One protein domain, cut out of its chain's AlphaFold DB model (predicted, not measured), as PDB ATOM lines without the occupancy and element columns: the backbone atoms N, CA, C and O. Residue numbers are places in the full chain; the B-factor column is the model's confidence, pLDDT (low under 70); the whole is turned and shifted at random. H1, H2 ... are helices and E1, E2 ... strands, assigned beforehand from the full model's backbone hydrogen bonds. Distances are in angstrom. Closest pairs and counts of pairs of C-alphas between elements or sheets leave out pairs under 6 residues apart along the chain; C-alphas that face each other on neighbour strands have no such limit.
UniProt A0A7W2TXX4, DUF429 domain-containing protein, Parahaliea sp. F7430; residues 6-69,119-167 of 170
ATOM      1  N   LEU A   6      -1.148   6.586 -26.451       94.62
ATOM      2  CA  LEU A   6      -2.355   6.543 -25.628       94.62
ATOM      3  C   LEU A   6      -3.176   7.827 -25.790       94.62
ATOM      4  O   LEU A   6      -2.673   8.930 -25.575       94.62
ATOM      5  N   THR A   7      -4.457   7.685 -26.134       96.50
ATOM      6  CA  THR A   7      -5.417   8.797 -26.068       96.50
ATOM      7  C   THR A   7      -5.898   8.968 -24.631       96.50
ATOM      8  O   THR A   7      -6.319   8.001 -24.001       96.50
ATOM      9  N   ILE A   8      -5.868  10.195 -24.118       97.50
ATOM     10  CA  ILE A   8      -6.310  10.532 -22.766       97.50
ATOM     11  C   ILE A   8      -7.386  11.610 -22.865       97.50
ATOM     12  O   ILE A   8      -7.157  12.670 -23.446       97.50
ATOM     13  N   VAL A   9      -8.546  11.349 -22.275       98.19
ATOM     14  CA  VAL A   9      -9.615  12.333 -22.108       98.19
ATOM     15  C   VAL A   9      -9.664  12.720 -20.637       98.19
ATOM     16  O   VAL A   9     -10.045  11.906 -19.798       98.19
ATOM     17  N   GLY A  10      -9.237  13.939 -20.320       98.25
ATOM     18  CA  GLY A  10      -9.331  14.505 -18.976       98.25
ATOM     19  C   GLY A  10     -10.680  15.185 -18.766       98.25
ATOM     20  O   GLY A  10     -11.135  15.920 -19.643       98.25
ATOM     21  N   ILE A  11     -11.304  14.935 -17.617       98.44
ATOM     22  CA  ILE A  11     -12.617  15.466 -17.256       98.44
ATOM     23  C   ILE A  11     -12.547  16.072 -15.855       98.44
ATOM     24  O   ILE A  11     -12.468  15.343 -14.865       98.44
ATOM     25  N   ASP A  12     -12.619  17.399 -15.777       98.12
ATOM     26  CA  ASP A  12     -12.884  18.111 -14.524       98.12
ATOM     27  C   ASP A  12     -14.386  18.018 -14.243       98.12
ATOM     28  O   ASP A  12     -15.206  18.581 -14.977       98.12
ATOM     29  N   CYS A  13     -14.763  17.189 -13.271       97.81
ATOM     30  CA  CYS A  13     -16.150  16.795 -13.088       97.81
ATOM     31  C   CYS A  13     -16.901  17.781 -12.195       97.81
ATOM     32  O   CYS A  13     -16.465  18.163 -11.114       97.81
ATOM     33  N   ALA A  14     -18.130  18.086 -12.592       97.31
ATOM     34  CA  ALA A  14     -19.046  18.904 -11.819       97.31
ATOM     35  C   ALA A  14     -20.453  18.305 -11.847       97.31
ATOM     36  O   ALA A  14     -20.818  17.543 -12.743       97.31
ATOM     37  N   THR A  15     -21.271  18.680 -10.862       96.56
ATOM     38  CA  THR A  15     -22.697  18.321 -10.856       96.56
ATOM     39  C   THR A  15     -23.463  19.044 -11.976       96.56
ATOM     40  O   THR A  15     -24.343  18.448 -12.595       96.56
ATOM     41  N   ASP A  16     -23.145  20.319 -12.247       97.12
ATOM     42  CA  ASP A  16     -23.703  21.056 -13.391       97.12
ATOM     43  C   ASP A  16     -22.875  20.740 -14.648       97.12
ATOM     44  O   ASP A  16     -21.678  21.035 -14.662       97.12
ATOM     45  N   PRO A  17     -23.473  20.180 -15.718       96.75
ATOM     46  CA  PRO A  17     -22.746  19.861 -16.947       96.75
ATOM     47  C   PRO A  17     -22.067  21.078 -17.589       96.75
ATOM     48  O   PRO A  17     -21.058  20.915 -18.267       96.75
ATOM     49  N   ARG A  18     -22.561  22.299 -17.357       97.25
ATOM     50  CA  ARG A  18     -21.957  23.534 -17.892       97.25
ATOM     51  C   ARG A  18     -20.658  23.930 -17.193       97.25
ATOM     52  O   ARG A  18     -19.957  24.827 -17.650       97.25
ATOM     53  N   SER A  19     -20.370  23.299 -16.059       97.50
ATOM     54  CA  SER A  19     -19.148  23.491 -15.281       97.50
ATOM     55  C   SER A  19     -18.171  22.328 -15.438       97.50
ATOM     56  O   SER A  19     -17.147  22.326 -14.768       97.50
ATOM     57  N   VAL A  20     -18.472  21.349 -16.295       98.38
ATOM     58  CA  VAL A  20     -17.544  20.258 -16.609       98.38
ATOM     59  C   VAL A  20     -16.472  20.775 -17.564       98.38
ATOM     60  O   VAL A  20     -16.800  21.371 -18.587       98.38
ATOM     61  N   GLY A  21     -15.202  20.533 -17.256       98.31
ATOM     62  CA  GLY A  21     -14.086  20.790 -18.166       98.31
ATOM     63  C   GLY A  21     -13.677  19.520 -18.905       98.31
ATOM     64  O   GLY A  21     -13.601  18.455 -18.299       98.31
ATOM     65  N   LEU A  22     -13.394  19.622 -20.201       98.44
ATOM     66  CA  LEU A  22     -12.915  18.523 -21.039       98.44
ATOM     67  C   LEU A  22     -11.559  18.870 -21.646       98.44
ATOM     68  O   LEU A  22     -11.357  19.994 -22.104       98.44
ATOM     69  N   ALA A  23     -10.650  17.899 -21.712       98.38
ATOM     70  CA  ALA A  23      -9.380  18.035 -22.417       98.38
ATOM     71  C   ALA A  23      -9.003  16.751 -23.166       98.38
ATOM     72  O   ALA A  23      -9.079  15.656 -22.608       98.38
ATOM     73  N   LEU A  24      -8.538  16.894 -24.410       98.25
ATOM     74  CA  LEU A  24      -8.008  15.797 -25.218       98.25
ATOM     75  C   LEU A  24      -6.485  15.858 -25.277       98.25
ATOM     76  O   LEU A  24      -5.907  16.760 -25.896       98.25
ATOM     77  N   GLY A  25      -5.848  14.849 -24.694       97.12
ATOM     78  CA  GLY A  25      -4.416  14.609 -24.760       97.12
ATOM     79  C   GLY A  25      -4.071  13.354 -25.560       97.12
ATOM     80  O   GLY A  25      -4.813  12.374 -25.572       97.12
ATOM     81  N   VAL A  26      -2.906  13.363 -26.198       96.06
ATOM     82  CA  VAL A  26      -2.273  12.162 -26.749       96.06
ATOM     83  C   VAL A  26      -0.884  12.049 -26.145       96.06
ATOM     84  O   VAL A  26      -0.061  12.945 -26.329       96.06
ATOM     85  N   LEU A  27      -0.639  10.964 -25.416       94.19
ATOM     86  CA  LEU A  27       0.692  10.580 -24.968       94.19
ATOM     87  C   LEU A  27       1.333   9.741 -26.075       94.19
ATOM     88  O   LEU A  27       0.769   8.720 -26.454       94.19
ATOM     89  N   ASP A  28       2.468  10.178 -26.610       92.56
ATOM     90  CA  ASP A  28       3.234   9.453 -27.630       92.56
ATOM     91  C   ASP A  28       4.727   9.593 -27.324       92.56
ATOM     92  O   ASP A  28       5.211  10.697 -27.072       92.56
ATOM     93  N   ALA A  29       5.451   8.473 -27.280       88.56
ATOM     94  CA  ALA A  29       6.883   8.431 -26.953       88.56
ATOM     95  C   ALA A  29       7.267   9.235 -25.683       88.56
ATOM     96  O   ALA A  29       8.296   9.911 -25.635       88.56
ATOM     97  N   GLY A  30       6.417   9.185 -24.648       88.50
ATOM     98  CA  GLY A  30       6.624   9.891 -23.376       88.50
ATOM     99  C   GLY A  30       6.302  11.391 -23.398       88.50
ATOM    100  O   GLY A  30       6.497  12.061 -22.385       88.50
ATOM    101  N   GLN A  31       5.797  11.928 -24.512       93.12
ATOM    102  CA  GLN A  31       5.370  13.322 -24.629       93.12
ATOM    103  C   GLN A  31       3.848  13.418 -24.691       93.12
ATOM    104  O   GLN A  31       3.204  12.777 -25.520       93.12
ATOM    105  N   LEU A  32       3.266  14.222 -23.799       94.00
ATOM    106  CA  LEU A  32       1.834  14.505 -23.790       94.00
ATOM    107  C   LEU A  32       1.547  15.761 -24.616       94.00
ATOM    108  O   LEU A  32       1.995  16.854 -24.272       94.00
ATOM    109  N   HIS A  33       0.744  15.610 -25.664       96.19
ATOM    110  CA  HIS A  33       0.254  16.712 -26.485       96.19
ATOM    111  C   HIS A  33      -1.229  16.941 -26.218       96.19
ATOM    112  O   HIS A  33      -2.056  16.083 -26.524       96.19
ATOM    113  N   ILE A  34      -1.572  18.108 -25.673       97.00
ATOM    114  CA  ILE A  34      -2.963  18.540 -25.513       97.00
ATOM    115  C   ILE A  34      -3.387  19.237 -26.802       97.00
ATOM    116  O   ILE A  34      -2.736  20.182 -27.242       97.00
ATOM    117  N   SER A  35      -4.459  18.749 -27.419       96.12
ATOM    118  CA  SER A  35      -4.939  19.248 -28.715       96.12
ATOM    119  C   SER A  35      -6.234  20.047 -28.610       96.12
ATOM    120  O   SER A  35      -6.453  20.945 -29.416       96.12
ATOM    121  N   HIS A  36      -7.074  19.736 -27.621       97.00
ATOM    122  CA  HIS A  36      -8.371  20.375 -27.421       97.00
ATOM    123  C   HIS A  36      -8.643  20.540 -25.929       97.00
ATOM    124  O   HIS A  36      -8.267  19.679 -25.131       97.00
ATOM    125  N   ALA A  37      -9.310  21.634 -25.574       97.81
ATOM    126  CA  ALA A  37      -9.906  21.838 -24.266       97.81
ATOM    127  C   ALA A  37     -11.184  22.663 -24.431       97.81
ATOM    128  O   ALA A  37     -11.172  23.678 -25.131       97.81
ATOM    129  N   GLU A  38     -12.273  22.231 -23.806       97.25
ATOM    130  CA  GLU A  38     -13.564  22.911 -23.889       97.25
ATOM    131  C   GLU A  38     -14.386  22.735 -22.613       97.25
ATOM    132  O   GLU A  38     -14.130  21.845 -21.801       97.25
ATOM    133  N   LEU A  39     -15.367  23.617 -22.429       98.06
ATOM    134  CA  LEU A  39     -16.367  23.471 -21.378       98.06
ATOM    135  C   LEU A  39     -17.532  22.631 -21.890       98.06
ATOM    136  O   LEU A  39     -17.941  22.742 -23.045       98.06
ATOM    137  N   GLY A  40     -18.098  21.841 -20.989       95.69
ATOM    138  CA  GLY A  40     -19.343  21.142 -21.212       95.69
ATOM    139  C   GLY A  40     -20.528  22.096 -21.339       95.69
ATOM    140  O   GLY A  40     -20.500  23.260 -20.938       95.69
ATOM    141  N   SER A  41     -21.607  21.568 -21.898       94.25
ATOM    142  CA  SER A  41     -22.874  22.271 -22.109       94.25
ATOM    143  C   SER A  41     -24.023  21.471 -21.501       94.25
ATOM    144  O   SER A  41     -24.710  21.919 -20.582       94.25
ATOM    145  N   SER A  42     -24.204  20.243 -21.981       95.81
ATOM    146  CA  SER A  42     -25.204  19.289 -21.529       95.81
ATOM    147  C   SER A  42     -24.584  17.897 -21.417       95.81
ATOM    148  O   SER A  42     -23.653  17.548 -22.139       95.81
ATOM    149  N   SER A  43     -25.104  17.065 -20.514       92.19
ATOM    150  CA  SER A  43     -24.579  15.704 -20.318       92.19
ATOM    151  C   SER A  43     -24.571  14.847 -21.610       92.19
ATOM    152  O   SER A  43     -23.582  14.154 -21.839       92.19
ATOM    153  N   PRO A  44     -25.592  14.905 -22.500       94.62
ATOM    154  CA  PRO A  44     -25.534  14.242 -23.809       94.62
ATOM    155  C   PRO A  44     -24.443  14.775 -24.750       94.62
ATOM    156  O   PRO A  44     -23.795  13.986 -25.437       94.62
ATOM    157  N   GLU A  45     -24.234  16.092 -24.796       95.88
ATOM    158  CA  GLU A  45     -23.217  16.706 -25.661       95.88
ATOM    159  C   GLU A  45     -21.806  16.362 -25.187       95.88
ATOM    160  O   GLU A  45     -20.983  15.945 -25.995       95.88
ATOM    161  N   ILE A  46     -21.565  16.415 -23.874       97.44
ATOM    162  CA  ILE A  46     -20.298  15.996 -23.260       97.44
ATOM    163  C   ILE A  46     -20.000  14.535 -23.619       97.44
ATOM    164  O   ILE A  46     -18.906  14.220 -24.081       97.44
ATOM    165  N   ALA A  47     -20.980  13.639 -23.469       96.25
ATOM    166  CA  ALA A  47     -20.798  12.231 -23.818       96.25
ATOM    167  C   ALA A  47     -20.502  12.029 -25.314       96.25
ATOM    168  O   ALA A  47     -19.655  11.212 -25.670       96.25
ATOM    169  N   THR A  48     -21.169  12.798 -26.180       95.12
ATOM    170  CA  THR A  48     -20.939  12.774 -27.632       95.12
ATOM    171  C   THR A  48     -19.529  13.249 -27.978       95.12
ATOM    172  O   THR A  48     -18.859  12.608 -28.784       95.12
ATOM    173  N   CYS A  49     -19.056  14.325 -27.346       96.31
ATOM    174  CA  CYS A  49     -17.700  14.833 -27.521       96.31
ATOM    175  C   CYS A  49     -16.653  13.783 -27.119       96.31
ATOM    176  O   CYS A  49     -15.790  13.424 -27.921       96.31
ATOM    177  N   ILE A  50     -16.795  13.195 -25.927       96.06
ATOM    178  CA  ILE A  50     -15.901  12.128 -25.458       96.06
ATOM    179  C   ILE A  50     -15.898  10.963 -26.456       96.06
ATOM    180  O   ILE A  50     -14.831  10.511 -26.863       96.06
ATOM    181  N   ALA A  51     -17.069  10.506 -26.909       93.81
ATOM    182  CA  ALA A  51     -17.169   9.413 -27.874       93.81
ATOM    183  C   ALA A  51     -16.487   9.727 -29.220       93.81
ATOM    184  O   ALA A  51     -15.921   8.826 -29.832       93.81
ATOM    185  N   GLN A  52     -16.502  10.986 -29.674       94.06
ATOM    186  CA  GLN A  52     -15.798  11.419 -30.889       94.06
ATOM    187  C   GLN A  52     -14.276  11.453 -30.713       94.06
ATOM    188  O   GLN A  52     -13.539  11.201 -31.667       94.06
ATOM    189  N   TRP A  53     -13.797  11.769 -29.510       95.88
ATOM    190  CA  TRP A  53     -12.370  11.766 -29.186       95.88
ATOM    191  C   TRP A  53     -11.812  10.362 -28.958       95.88
ATOM    192  O   TRP A  53     -10.616  10.129 -29.159       95.88
ATOM    193  N   LEU A  54     -12.663   9.424 -28.538       93.50
ATOM    194  CA  LEU A  54     -12.262   8.050 -28.286       93.50
ATOM    195  C   LEU A  54     -12.018   7.289 -29.601       93.50
ATOM    196  O   LEU A  54     -12.899   7.188 -30.455       93.50
ATOM    197  N   PRO A  55     -10.830   6.689 -29.770       86.81
ATOM    198  CA  PRO A  55     -10.536   5.878 -30.936       86.81
ATOM    199  C   PRO A  55     -11.276   4.527 -30.861       86.81
ATOM    200  O   PRO A  55     -11.305   3.895 -29.805       86.81
ATOM    201  N   PRO A  56     -11.819   4.008 -31.977       78.88
ATOM    202  CA  PRO A  56     -12.633   2.790 -31.974       78.88
ATOM    203  C   PRO A  56     -11.851   1.494 -31.700       78.88
ATOM    204  O   PRO A  56     -12.461   0.450 -31.473       78.88
ATOM    205  N   SER A  57     -10.515   1.495 -31.785       78.19
ATOM    206  CA  SER A  57      -9.712   0.259 -31.711       78.19
ATOM    207  C   SER A  57      -8.315   0.435 -31.108       78.19
ATOM    208  O   SER A  57      -7.455  -0.418 -31.316       78.19
ATOM    209  N   THR A  58      -8.063   1.523 -30.377       82.06
ATOM    210  CA  THR A  58      -6.792   1.714 -29.659       82.06
ATOM    211  C   THR A  58      -7.037   1.949 -28.172       82.06
ATOM    212  O   THR A  58      -8.136   2.371 -27.801       82.06
ATOM    213  N   PRO A  59      -6.039   1.685 -27.312       91.31
ATOM    214  CA  PRO A  59      -6.148   1.993 -25.896       91.31
ATOM    215  C   PRO A  59      -6.458   3.474 -25.682       91.31
ATOM    216  O   PRO A  59      -5.960   4.347 -26.402       91.31
ATOM    217  N   ALA A  60      -7.296   3.745 -24.689       95.75
ATOM    218  CA  ALA A  60      -7.651   5.093 -24.295       95.75
ATOM    219  C   ALA A  60      -7.971   5.136 -22.801       95.75
ATOM    220  O   ALA A  60      -8.474   4.166 -22.229       95.75
ATOM    221  N   LEU A  61      -7.693   6.273 -22.180       97.38
ATOM    222  CA  LEU A  61      -7.920   6.500 -20.763       97.38
ATOM    223  C   LEU A  61      -8.866   7.683 -20.574       97.38
ATOM    224  O   LEU A  61      -8.582   8.786 -21.037       97.38
ATOM    225  N   ILE A  62      -9.969   7.462 -19.867       98.06
ATOM    226  CA  ILE A  62     -10.847   8.532 -19.392       98.06
ATOM    227  C   ILE A  62     -10.442   8.845 -17.949       98.06
ATOM    228  O   ILE A  62     -10.612   8.014 -17.062       98.06
ATOM    229  N   ALA A  63      -9.883  10.022 -17.708       98.19
ATOM    230  CA  ALA A  63      -9.440  10.471 -16.393       98.19
ATOM    231  C   ALA A  63     -10.468  11.445 -15.805       98.19
ATOM    232  O   ALA A  63     -10.651  12.532 -16.346       98.19
ATOM    233  N   LEU A  64     -11.139  11.056 -14.721       98.38
ATOM    234  CA  LEU A  64     -12.224  11.824 -14.104       98.38
ATOM    235  C   LEU A  64     -11.785  12.401 -12.755       98.38
ATOM    236  O   LEU A  64     -11.395  11.643 -11.867       98.38
ATOM    237  N   ASP A  65     -11.889  13.720 -12.582       97.31
ATOM    238  CA  ASP A  65     -11.767  14.385 -11.275       97.31
ATOM    239  C   ASP A  65     -13.063  14.219 -10.467       97.31
ATOM    240  O   ASP A  65     -13.802  15.162 -10.187       97.31
ATOM    241  N   ALA A  66     -13.409  12.966 -10.191       96.62
ATOM    242  CA  ALA A  66     -14.546  12.597  -9.370       96.62
ATOM    243  C   ALA A  66     -14.372  11.187  -8.807       96.62
ATOM    244  O   ALA A  66     -13.846  10.310  -9.498       96.62
ATOM    245  N   PRO A  67     -14.937  10.925  -7.618       96.00
ATOM    246  CA  PRO A  67     -15.049   9.576  -7.099       96.00
ATOM    247  C   PRO A  67     -15.804   8.657  -8.054       96.00
ATOM    248  O   PRO A  67     -16.917   8.969  -8.482       96.00
ATOM    249  N   LEU A  68     -15.225   7.491  -8.337       95.62
ATOM    250  CA  LEU A  68     -15.868   6.448  -9.154       95.62
ATOM    251  C   LEU A  68     -16.431   5.297  -8.309       95.62
ATOM    252  O   LEU A  68     -16.860   4.271  -8.839       95.62
ATOM    253  N   GLY A  69     -16.445   5.464  -6.988       93.81
ATOM    254  CA  GLY A  69     -16.927   4.476  -6.039       93.81
ATOM    255  C   GLY A  69     -17.284   5.086  -4.690       93.81
ATOM    256  O   GLY A  69     -17.084   6.272  -4.435       93.81
ATOM    257  N   ILE A 119     -19.741  16.423  -3.332       92.19
ATOM    258  CA  ILE A 119     -18.869  15.397  -3.908       92.19
ATOM    259  C   ILE A 119     -19.658  14.138  -4.237       92.19
ATOM    260  O   ILE A 119     -19.491  13.586  -5.322       92.19
ATOM    261  N   ALA A 120     -20.595  13.740  -3.372       94.31
ATOM    262  CA  ALA A 120     -21.474  12.611  -3.661       94.31
ATOM    263  C   ALA A 120     -22.323  12.860  -4.923       94.31
ATOM    264  O   ALA A 120     -22.513  11.953  -5.734       94.31
ATOM    265  N   ARG A 121     -22.808  14.095  -5.126       95.75
ATOM    266  CA  ARG A 121     -23.564  14.476  -6.335       95.75
ATOM    267  C   ARG A 121     -22.685  14.485  -7.583       95.75
ATOM    268  O   ARG A 121     -23.108  13.957  -8.610       95.75
ATOM    269  N   THR A 122     -21.468  15.013  -7.485       96.62
ATOM    270  CA  THR A 122     -20.498  14.996  -8.587       96.62
ATOM    271  C   THR A 122     -20.087  13.568  -8.952       96.62
ATOM    272  O   THR A 122     -20.048  13.249 -10.135       96.62
ATOM    273  N   ALA A 123     -19.893  12.674  -7.979       96.81
ATOM    274  CA  ALA A 123     -19.615  11.255  -8.222       96.81
ATOM    275  C   ALA A 123     -20.750  10.568  -9.005       96.81
ATOM    276  O   ALA A 123     -20.515   9.892 -10.009       96.81
ATOM    277  N   VAL A 124     -22.010  10.797  -8.606       96.94
ATOM    278  CA  VAL A 124     -23.183  10.294  -9.347       96.94
ATOM    279  C   VAL A 124     -23.229  10.863 -10.769       96.94
ATOM    280  O   VAL A 124     -23.497  10.120 -11.719       96.94
ATOM    281  N   ALA A 125     -22.954  12.159 -10.940       97.19
ATOM    282  CA  ALA A 125     -22.923  12.802 -12.251       97.19
ATOM    283  C   ALA A 125     -21.815  12.224 -13.150       97.19
ATOM    284  O   ALA A 125     -22.082  11.905 -14.308       97.19
ATOM    285  N   ALA A 126     -20.613  12.009 -12.611       97.56
ATOM    286  CA  ALA A 126     -19.475  11.435 -13.324       97.56
ATOM    287  C   ALA A 126     -19.741   9.992 -13.776       97.56
ATOM    288  O   ALA A 126     -19.504   9.656 -14.933       97.56
ATOM    289  N   LEU A 127     -20.317   9.149 -12.912       96.81
ATOM    290  CA  LEU A 127     -20.701   7.780 -13.281       96.81
ATOM    291  C   LEU A 127     -21.822   7.747 -14.325       96.81
ATOM    292  O   LEU A 127     -21.794   6.921 -15.236       96.81
ATOM    293  N   THR A 128     -22.781   8.673 -14.232       96.38
ATOM    294  CA  THR A 128     -23.838   8.833 -15.244       96.38
ATOM    295  C   THR A 128     -23.255   9.268 -16.588       96.38
ATOM    296  O   THR A 128     -23.672   8.773 -17.634       96.38
ATOM    297  N   LEU A 129     -22.286  10.185 -16.580       96.50
ATOM    298  CA  LEU A 129     -21.571  10.596 -17.781       96.50
ATOM    299  C   LEU A 129     -20.784   9.422 -18.373       96.50
ATOM    300  O   LEU A 129     -20.904   9.157 -19.565       96.50
ATOM    301  N   LEU A 130     -20.045   8.681 -17.545       95.44
ATOM    302  CA  LEU A 130     -19.277   7.517 -17.977       95.44
ATOM    303  C   LEU A 130     -20.179   6.457 -18.631       95.44
ATOM    304  O   LEU A 130     -19.831   5.926 -19.682       95.44
ATOM    305  N   ASP A 131     -21.368   6.201 -18.079       95.06
ATOM    306  CA  ASP A 131     -22.358   5.319 -18.709       95.06
ATOM    307  C   ASP A 131     -22.797   5.824 -20.095       95.06
ATOM    308  O   ASP A 131     -22.833   5.054 -21.053       95.06
ATOM    309  N   ARG A 132     -23.036   7.132 -20.244       93.94
ATOM    310  CA  ARG A 132     -23.440   7.746 -21.522       93.94
ATOM    311  C   ARG A 132     -22.357   7.716 -22.601       93.94
ATOM    312  O   ARG A 132     -22.697   7.802 -23.776       93.94
ATOM    313  N   THR A 133     -21.081   7.616 -22.229       92.19
ATOM    314  CA  THR A 133     -19.959   7.558 -23.192       92.19
ATOM    315  C   THR A 133     -19.781   6.189 -23.848       92.19
ATOM    316  O   THR A 133     -19.019   6.053 -24.804       92.19
ATOM    317  N   ARG A 134     -20.477   5.162 -23.350       91.69
ATOM    318  CA  ARG A 134     -20.421   3.804 -23.898       91.69
ATOM    319  C   ARG A 134     -20.942   3.796 -25.338       91.69
ATOM    320  O   ARG A 134     -22.025   4.308 -25.610       91.69
ATOM    321  N   ALA A 135     -20.205   3.161 -26.250       85.38
ATOM    322  CA  ALA A 135     -20.601   3.078 -27.657       85.38
ATOM    323  C   ALA A 135     -21.799   2.137 -27.877       85.38
ATOM    324  O   ALA A 135     -22.529   2.274 -28.856       85.38
ATOM    325  N   ALA A 136     -22.011   1.187 -26.963       81.12
ATOM    326  CA  ALA A 136     -23.171   0.307 -26.955       81.12
ATOM    327  C   ALA A 136     -23.724   0.125 -25.529       81.12
ATOM    328  O   ALA A 136     -22.945   0.097 -24.569       81.12
ATOM    329  N   PRO A 137     -25.050  -0.067 -25.370       81.88
ATOM    330  CA  PRO A 137     -25.638  -0.417 -24.082       81.88
ATOM    331  C   PRO A 137     -24.948  -1.640 -23.466       81.88
ATOM    332  O   PRO A 137     -24.807  -2.678 -24.110       81.88
ATOM    333  N   GLY A 138     -24.509  -1.513 -22.212       79.88
ATOM    334  CA  GLY A 138     -23.833  -2.590 -21.483       79.88
ATOM    335  C   GLY A 138     -22.350  -2.789 -21.818       79.88
ATOM    336  O   GLY A 138     -21.721  -3.652 -21.207       79.88
ATOM    337  N   GLN A 139     -21.758  -1.998 -22.724       88.56
ATOM    338  CA  GLN A 139     -20.308  -2.011 -22.924       88.56
ATOM    339  C   GLN A 139     -19.603  -1.604 -21.626       88.56
ATOM    340  O   GLN A 139     -19.802  -0.507 -21.107       88.56
ATOM    341  N   ALA A 140     -18.749  -2.478 -21.102       90.81
ATOM    342  CA  ALA A 140     -17.956  -2.158 -19.927       90.81
ATOM    343  C   ALA A 140     -16.858  -1.141 -20.274       90.81
ATOM    344  O   ALA A 140     -16.156  -1.285 -21.274       90.81
ATOM    345  N   ILE A 141     -16.681  -0.151 -19.399       94.62
ATOM    346  CA  ILE A 141     -15.465   0.662 -19.316       94.62
ATOM    347  C   ILE A 141     -14.852   0.319 -17.954       94.62
ATOM    348  O   ILE A 141     -15.352   0.806 -16.937       94.62
ATOM    349  N   PRO A 142     -13.879  -0.609 -17.889       95.50
ATOM    350  CA  PRO A 142     -13.280  -1.021 -16.626       95.50
ATOM    351  C   PRO A 142     -12.452   0.112 -16.016       95.50
ATOM    352  O   PRO A 142     -11.981   1.004 -16.722       95.50
ATOM    353  N   LEU A 143     -12.233   0.045 -14.702       96.31
ATOM    354  CA  LEU A 143     -11.279   0.933 -14.047       96.31
ATOM    355  C   LEU A 143      -9.838   0.503 -14.356       96.31
ATOM    356  O   LEU A 143      -9.525  -0.692 -14.361       96.31
ATOM    357  N   ALA A 144      -8.963   1.476 -14.590       96.25
ATOM    358  CA  ALA A 144      -7.537   1.266 -14.791       96.25
ATOM    359  C   ALA A 144      -6.848   0.999 -13.442       96.25
ATOM    360  O   ALA A 144      -6.413   1.914 -12.747       96.25
ATOM    361  N   TRP A 145      -6.753  -0.274 -13.061       93.50
ATOM    362  CA  TRP A 145      -6.064  -0.709 -11.834       93.50
ATOM    363  C   TRP A 145      -4.542  -0.856 -11.991       93.50
ATOM    364  O   TRP A 145      -3.844  -1.121 -11.016       93.50
ATOM    365  N   SER A 146      -4.035  -0.708 -13.215       91.88
ATOM    366  CA  SER A 146      -2.621  -0.805 -13.584       91.88
ATOM    367  C   SER A 146      -2.239   0.407 -14.438       91.88
ATOM    368  O   SER A 146      -3.083   0.875 -15.204       91.88
ATOM    369  N   PRO A 147      -0.989   0.904 -14.357       88.50
ATOM    370  CA  PRO A 147      -0.506   1.963 -15.245       88.50
ATOM    371  C   PRO A 147      -0.423   1.537 -16.720       88.50
ATOM    372  O   PRO A 147      -0.370   2.394 -17.596       88.50
ATOM    373  N   ASP A 148      -0.407   0.232 -17.002       90.56
ATOM    374  CA  ASP A 148      -0.400  -0.303 -18.365       90.56
ATOM    375  C   ASP A 148      -1.823  -0.317 -18.952       90.56
ATOM    376  O   ASP A 148      -2.603  -1.255 -18.751       90.56
ATOM    377  N   VAL A 149      -2.187   0.774 -19.631       92.69
ATOM    378  CA  VAL A 149      -3.503   0.949 -20.255       92.69
ATOM    379  C   VAL A 149      -3.513   0.278 -21.627       92.69
ATOM    380  O   VAL A 149      -3.070   0.842 -22.623       92.69
ATOM    381  N   THR A 150      -4.073  -0.929 -21.681       90.62
ATOM    382  CA  THR A 150      -4.127  -1.766 -22.896       90.62
ATOM    383  C   THR A 150      -5.490  -1.756 -23.592       90.62
ATOM    384  O   THR A 150      -5.620  -2.207 -24.729       90.62
ATOM    385  N   THR A 151      -6.519  -1.217 -22.937       92.00
ATOM    386  CA  THR A 151      -7.881  -1.082 -23.468       92.00
ATOM    387  C   THR A 151      -8.471   0.265 -23.073       92.00
ATOM    388  O   THR A 151      -7.913   0.974 -22.236       92.00
ATOM    389  N   LEU A 152      -9.638   0.606 -23.627       94.38
ATOM    390  CA  LEU A 152     -10.456   1.680 -23.070       94.38
ATOM    391  C   LEU A 152     -10.709   1.406 -21.580       94.38
ATOM    392  O   LEU A 152     -11.186   0.328 -21.221       94.38
ATOM    393  N   SER A 153     -10.378   2.368 -20.728       96.81
ATOM    394  CA  SER A 153     -10.575   2.288 -19.281       96.81
ATOM    395  C   SER A 153     -10.799   3.676 -18.685       96.81
ATOM    396  O   SER A 153     -10.543   4.690 -19.336       96.81
ATOM    397  N   ALA A 154     -11.306   3.720 -17.457       97.81
ATOM    398  CA  ALA A 154     -11.499   4.949 -16.698       97.81
ATOM    399  C   ALA A 154     -10.636   4.960 -15.431       97.81
ATOM    400  O   ALA A 154     -10.342   3.910 -14.864       97.81
ATOM    401  N   ILE A 155     -10.249   6.138 -14.958       97.56
ATOM    402  CA  ILE A 155      -9.510   6.303 -13.707       97.56
ATOM    403  C   ILE A 155     -10.005   7.535 -12.953       97.56
ATOM    404  O   ILE A 155     -10.317   8.560 -13.555       97.56
ATOM    405  N   GLU A 156     -10.065   7.419 -11.631       96.25
ATOM    406  CA  GLU A 156     -10.247   8.552 -10.728       96.25
ATOM    407  C   GLU A 156      -8.911   9.286 -10.574       96.25
ATOM    408  O   GLU A 156      -7.888   8.669 -10.264       96.25
ATOM    409  N   VAL A 157      -8.906  10.599 -10.793       95.56
ATOM    410  CA  VAL A 157      -7.719  11.439 -10.604       95.56
ATOM    411  C   VAL A 157      -7.911  12.408  -9.447       95.56
ATOM    412  O   VAL A 157      -9.020  12.804  -9.128       95.56
ATOM    413  N   TYR A 158      -6.798  12.800  -8.826       94.38
ATOM    414  CA  TYR A 158      -6.762  13.762  -7.726       94.38
ATOM    415  C   TYR A 158      -5.829  14.915  -8.116       94.38
ATOM    416  O   TYR A 158      -4.656  14.878  -7.733       94.38
ATOM    417  N   PRO A 159      -6.281  15.935  -8.875       93.50
ATOM    418  CA  PRO A 159      -5.393  16.936  -9.477       93.50
ATOM    419  C   PRO A 159      -4.470  17.624  -8.471       93.50
ATOM    420  O   PRO A 159      -3.260  17.691  -8.677       93.50
ATOM    421  N   VAL A 160      -5.001  18.037  -7.318       91.88
ATOM    422  CA  VAL A 160      -4.197  18.635  -6.239       91.88
ATOM    423  C   VAL A 160      -3.171  17.643  -5.678       91.88
ATOM    424  O   VAL A 160      -2.041  18.028  -5.369       91.88
ATOM    425  N   GLY A 161      -3.544  16.367  -5.548       92.56
ATOM    426  CA  GLY A 161      -2.641  15.297  -5.123       92.56
ATOM    427  C   GLY A 161      -1.500  15.095  -6.120       92.56
ATOM    428  O   GLY A 161      -0.337  15.098  -5.720       92.56
ATOM    429  N   THR A 162      -1.829  15.025  -7.412       91.94
ATOM    430  CA  THR A 162      -0.872  14.912  -8.520       91.94
ATOM    431  C   THR A 162       0.097  16.089  -8.540       91.94
ATOM    432  O   THR A 162       1.308  15.883  -8.515       91.94
ATOM    433  N   LEU A 163      -0.403  17.328  -8.502       93.25
ATOM    434  CA  LEU A 163       0.442  18.527  -8.491       93.25
ATOM    435  C   LEU A 163       1.414  18.514  -7.304       93.25
ATOM    436  O   LEU A 163       2.610  18.735  -7.475       93.25
ATOM    437  N   THR A 164       0.924  18.151  -6.116       93.19
ATOM    438  CA  THR A 164       1.746  18.077  -4.899       93.19
ATOM    439  C   THR A 164       2.847  17.024  -5.013       93.19
ATOM    440  O   THR A 164       3.994  17.306  -4.675       93.19
ATOM    441  N   ALA A 165       2.523  15.828  -5.515       91.50
ATOM    442  CA  ALA A 165       3.486  14.740  -5.684       91.50
ATOM    443  C   ALA A 165       4.612  15.093  -6.672       91.50
ATOM    444  O   ALA A 165       5.730  14.600  -6.537       91.50
ATOM    445  N   HIS A 166       4.332  15.982  -7.628       91.38
ATOM    446  CA  HIS A 166       5.303  16.479  -8.602       91.38
ATOM    447  C   HIS A 166       5.972  17.806  -8.205       91.38
ATOM    448  O   HIS A 166       6.756  18.342  -8.985       91.38
ATOM    449  N   GLY A 167       5.693  18.349  -7.013       93.50
ATOM    450  CA  GLY A 167       6.257  19.630  -6.569       93.50
ATOM    451  C   GLY A 167       5.773  20.837  -7.383       93.50
ATOM    452  O   GLY A 167       6.466  21.850  -7.460       93.50
TER     453      GLY A 167
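AT A GLANCE: This is residues 6 to 69 and 119 to 167 of the 170 residues of the protein "DUF429 domain-containing protein" of Parahaliea sp. F7430 (UniProt A0A7W2TXX4). A single twisted sheet of five strands has H1 lying over E2 and E1, while H2 meets H1 with its last residues and only grazes the sheet. H3 is at the other end of the printed part, where residues 160 to 167 stick out free of the body. The printed part has 113 residues, with five named strands and three named helices in the order E1 E2 E3 H1 E4 H2 E5 H3, and its class is mixed, helices and strands. The sheet runs E3 E2 E1 E4 E5 and is mixed. The whole is compact, with a radius of gyration of the C-alphas of 13.4 A and spans of 34 by 34 by 26 A.

IN THESE COORDINATES: E1, residues 6 to 12, begins at C-alpha 6 (-2.355, 6.543, -25.628) and is 19.2 A long. E2 is residues 21 to 28, 22.8 A; E3, residues 31 to 39, is 24.2 A and bends by 50 degrees at residue 35. H1 is residues 43 to 53, 15.6 A, and E4 is residues 60 to 64. H2, residues 119 to 132, is 19.7 A and begins at C-alpha 119 (-18.869, 15.397, -3.908). E5 is residues 153 to 156. H3, residues 159 to 165, ends at C-alpha 165 (3.486, 14.740, -5.684).

HOW THE PARTS SIT: E1, E2 and E3 form a meander, each strand the antiparallel neighbour of the one before; E1 and E2 are a hairpin, with N 8 and O 25 at 2.8 A, and so are E2 and E3, with N 24 and O 36 at 2.9 A. E1 and E4 are parallel at 15 degrees, with N 9 and O 61 at 2.8 A. E4 and E5 are parallel at 24 degrees, with N 155 and O 62 at 2.8 A. E3, H1 and E4 are a split strand-helix-strand unit, two strands running the same way with E2 and E1 between them, and its crossover is right-handed. H1 is on the sheet at a height of 9.9 A, over E2 and only just over E1, on which 3 of its 11 C-alphas fall; on the local plane it runs along E2 at 14 degrees. The closest C-alphas of H1 and E1 are those of Val 9 and Ile 50, 7.1 A apart. H2 touches H1 with residues 129 to 132 alone, at a steep tilt of 56 degrees, the same way; their closest C-alphas, Ala 47 and Arg 132, are 5.7 A apart. H2 only grazes the sheet, with residues 123 to 130. H3 is not on the sheet and is apart from H1 and H2. In H1, H2 and H3 every O i to N i+4 pair is within hydrogen-bond range.

THE WHOLE: The C-alphas farthest apart, of Pro 137 and Gly 167, are 41.5 A apart. Residues 70 to 118 are not printed, and C-alphas 69 and 119 are 11.3 A apart across the cut. The link H2 to E5, residues 133 to 152, is long. The mean pLDDT of the printed part is 94.2, and no printed residue is under 70.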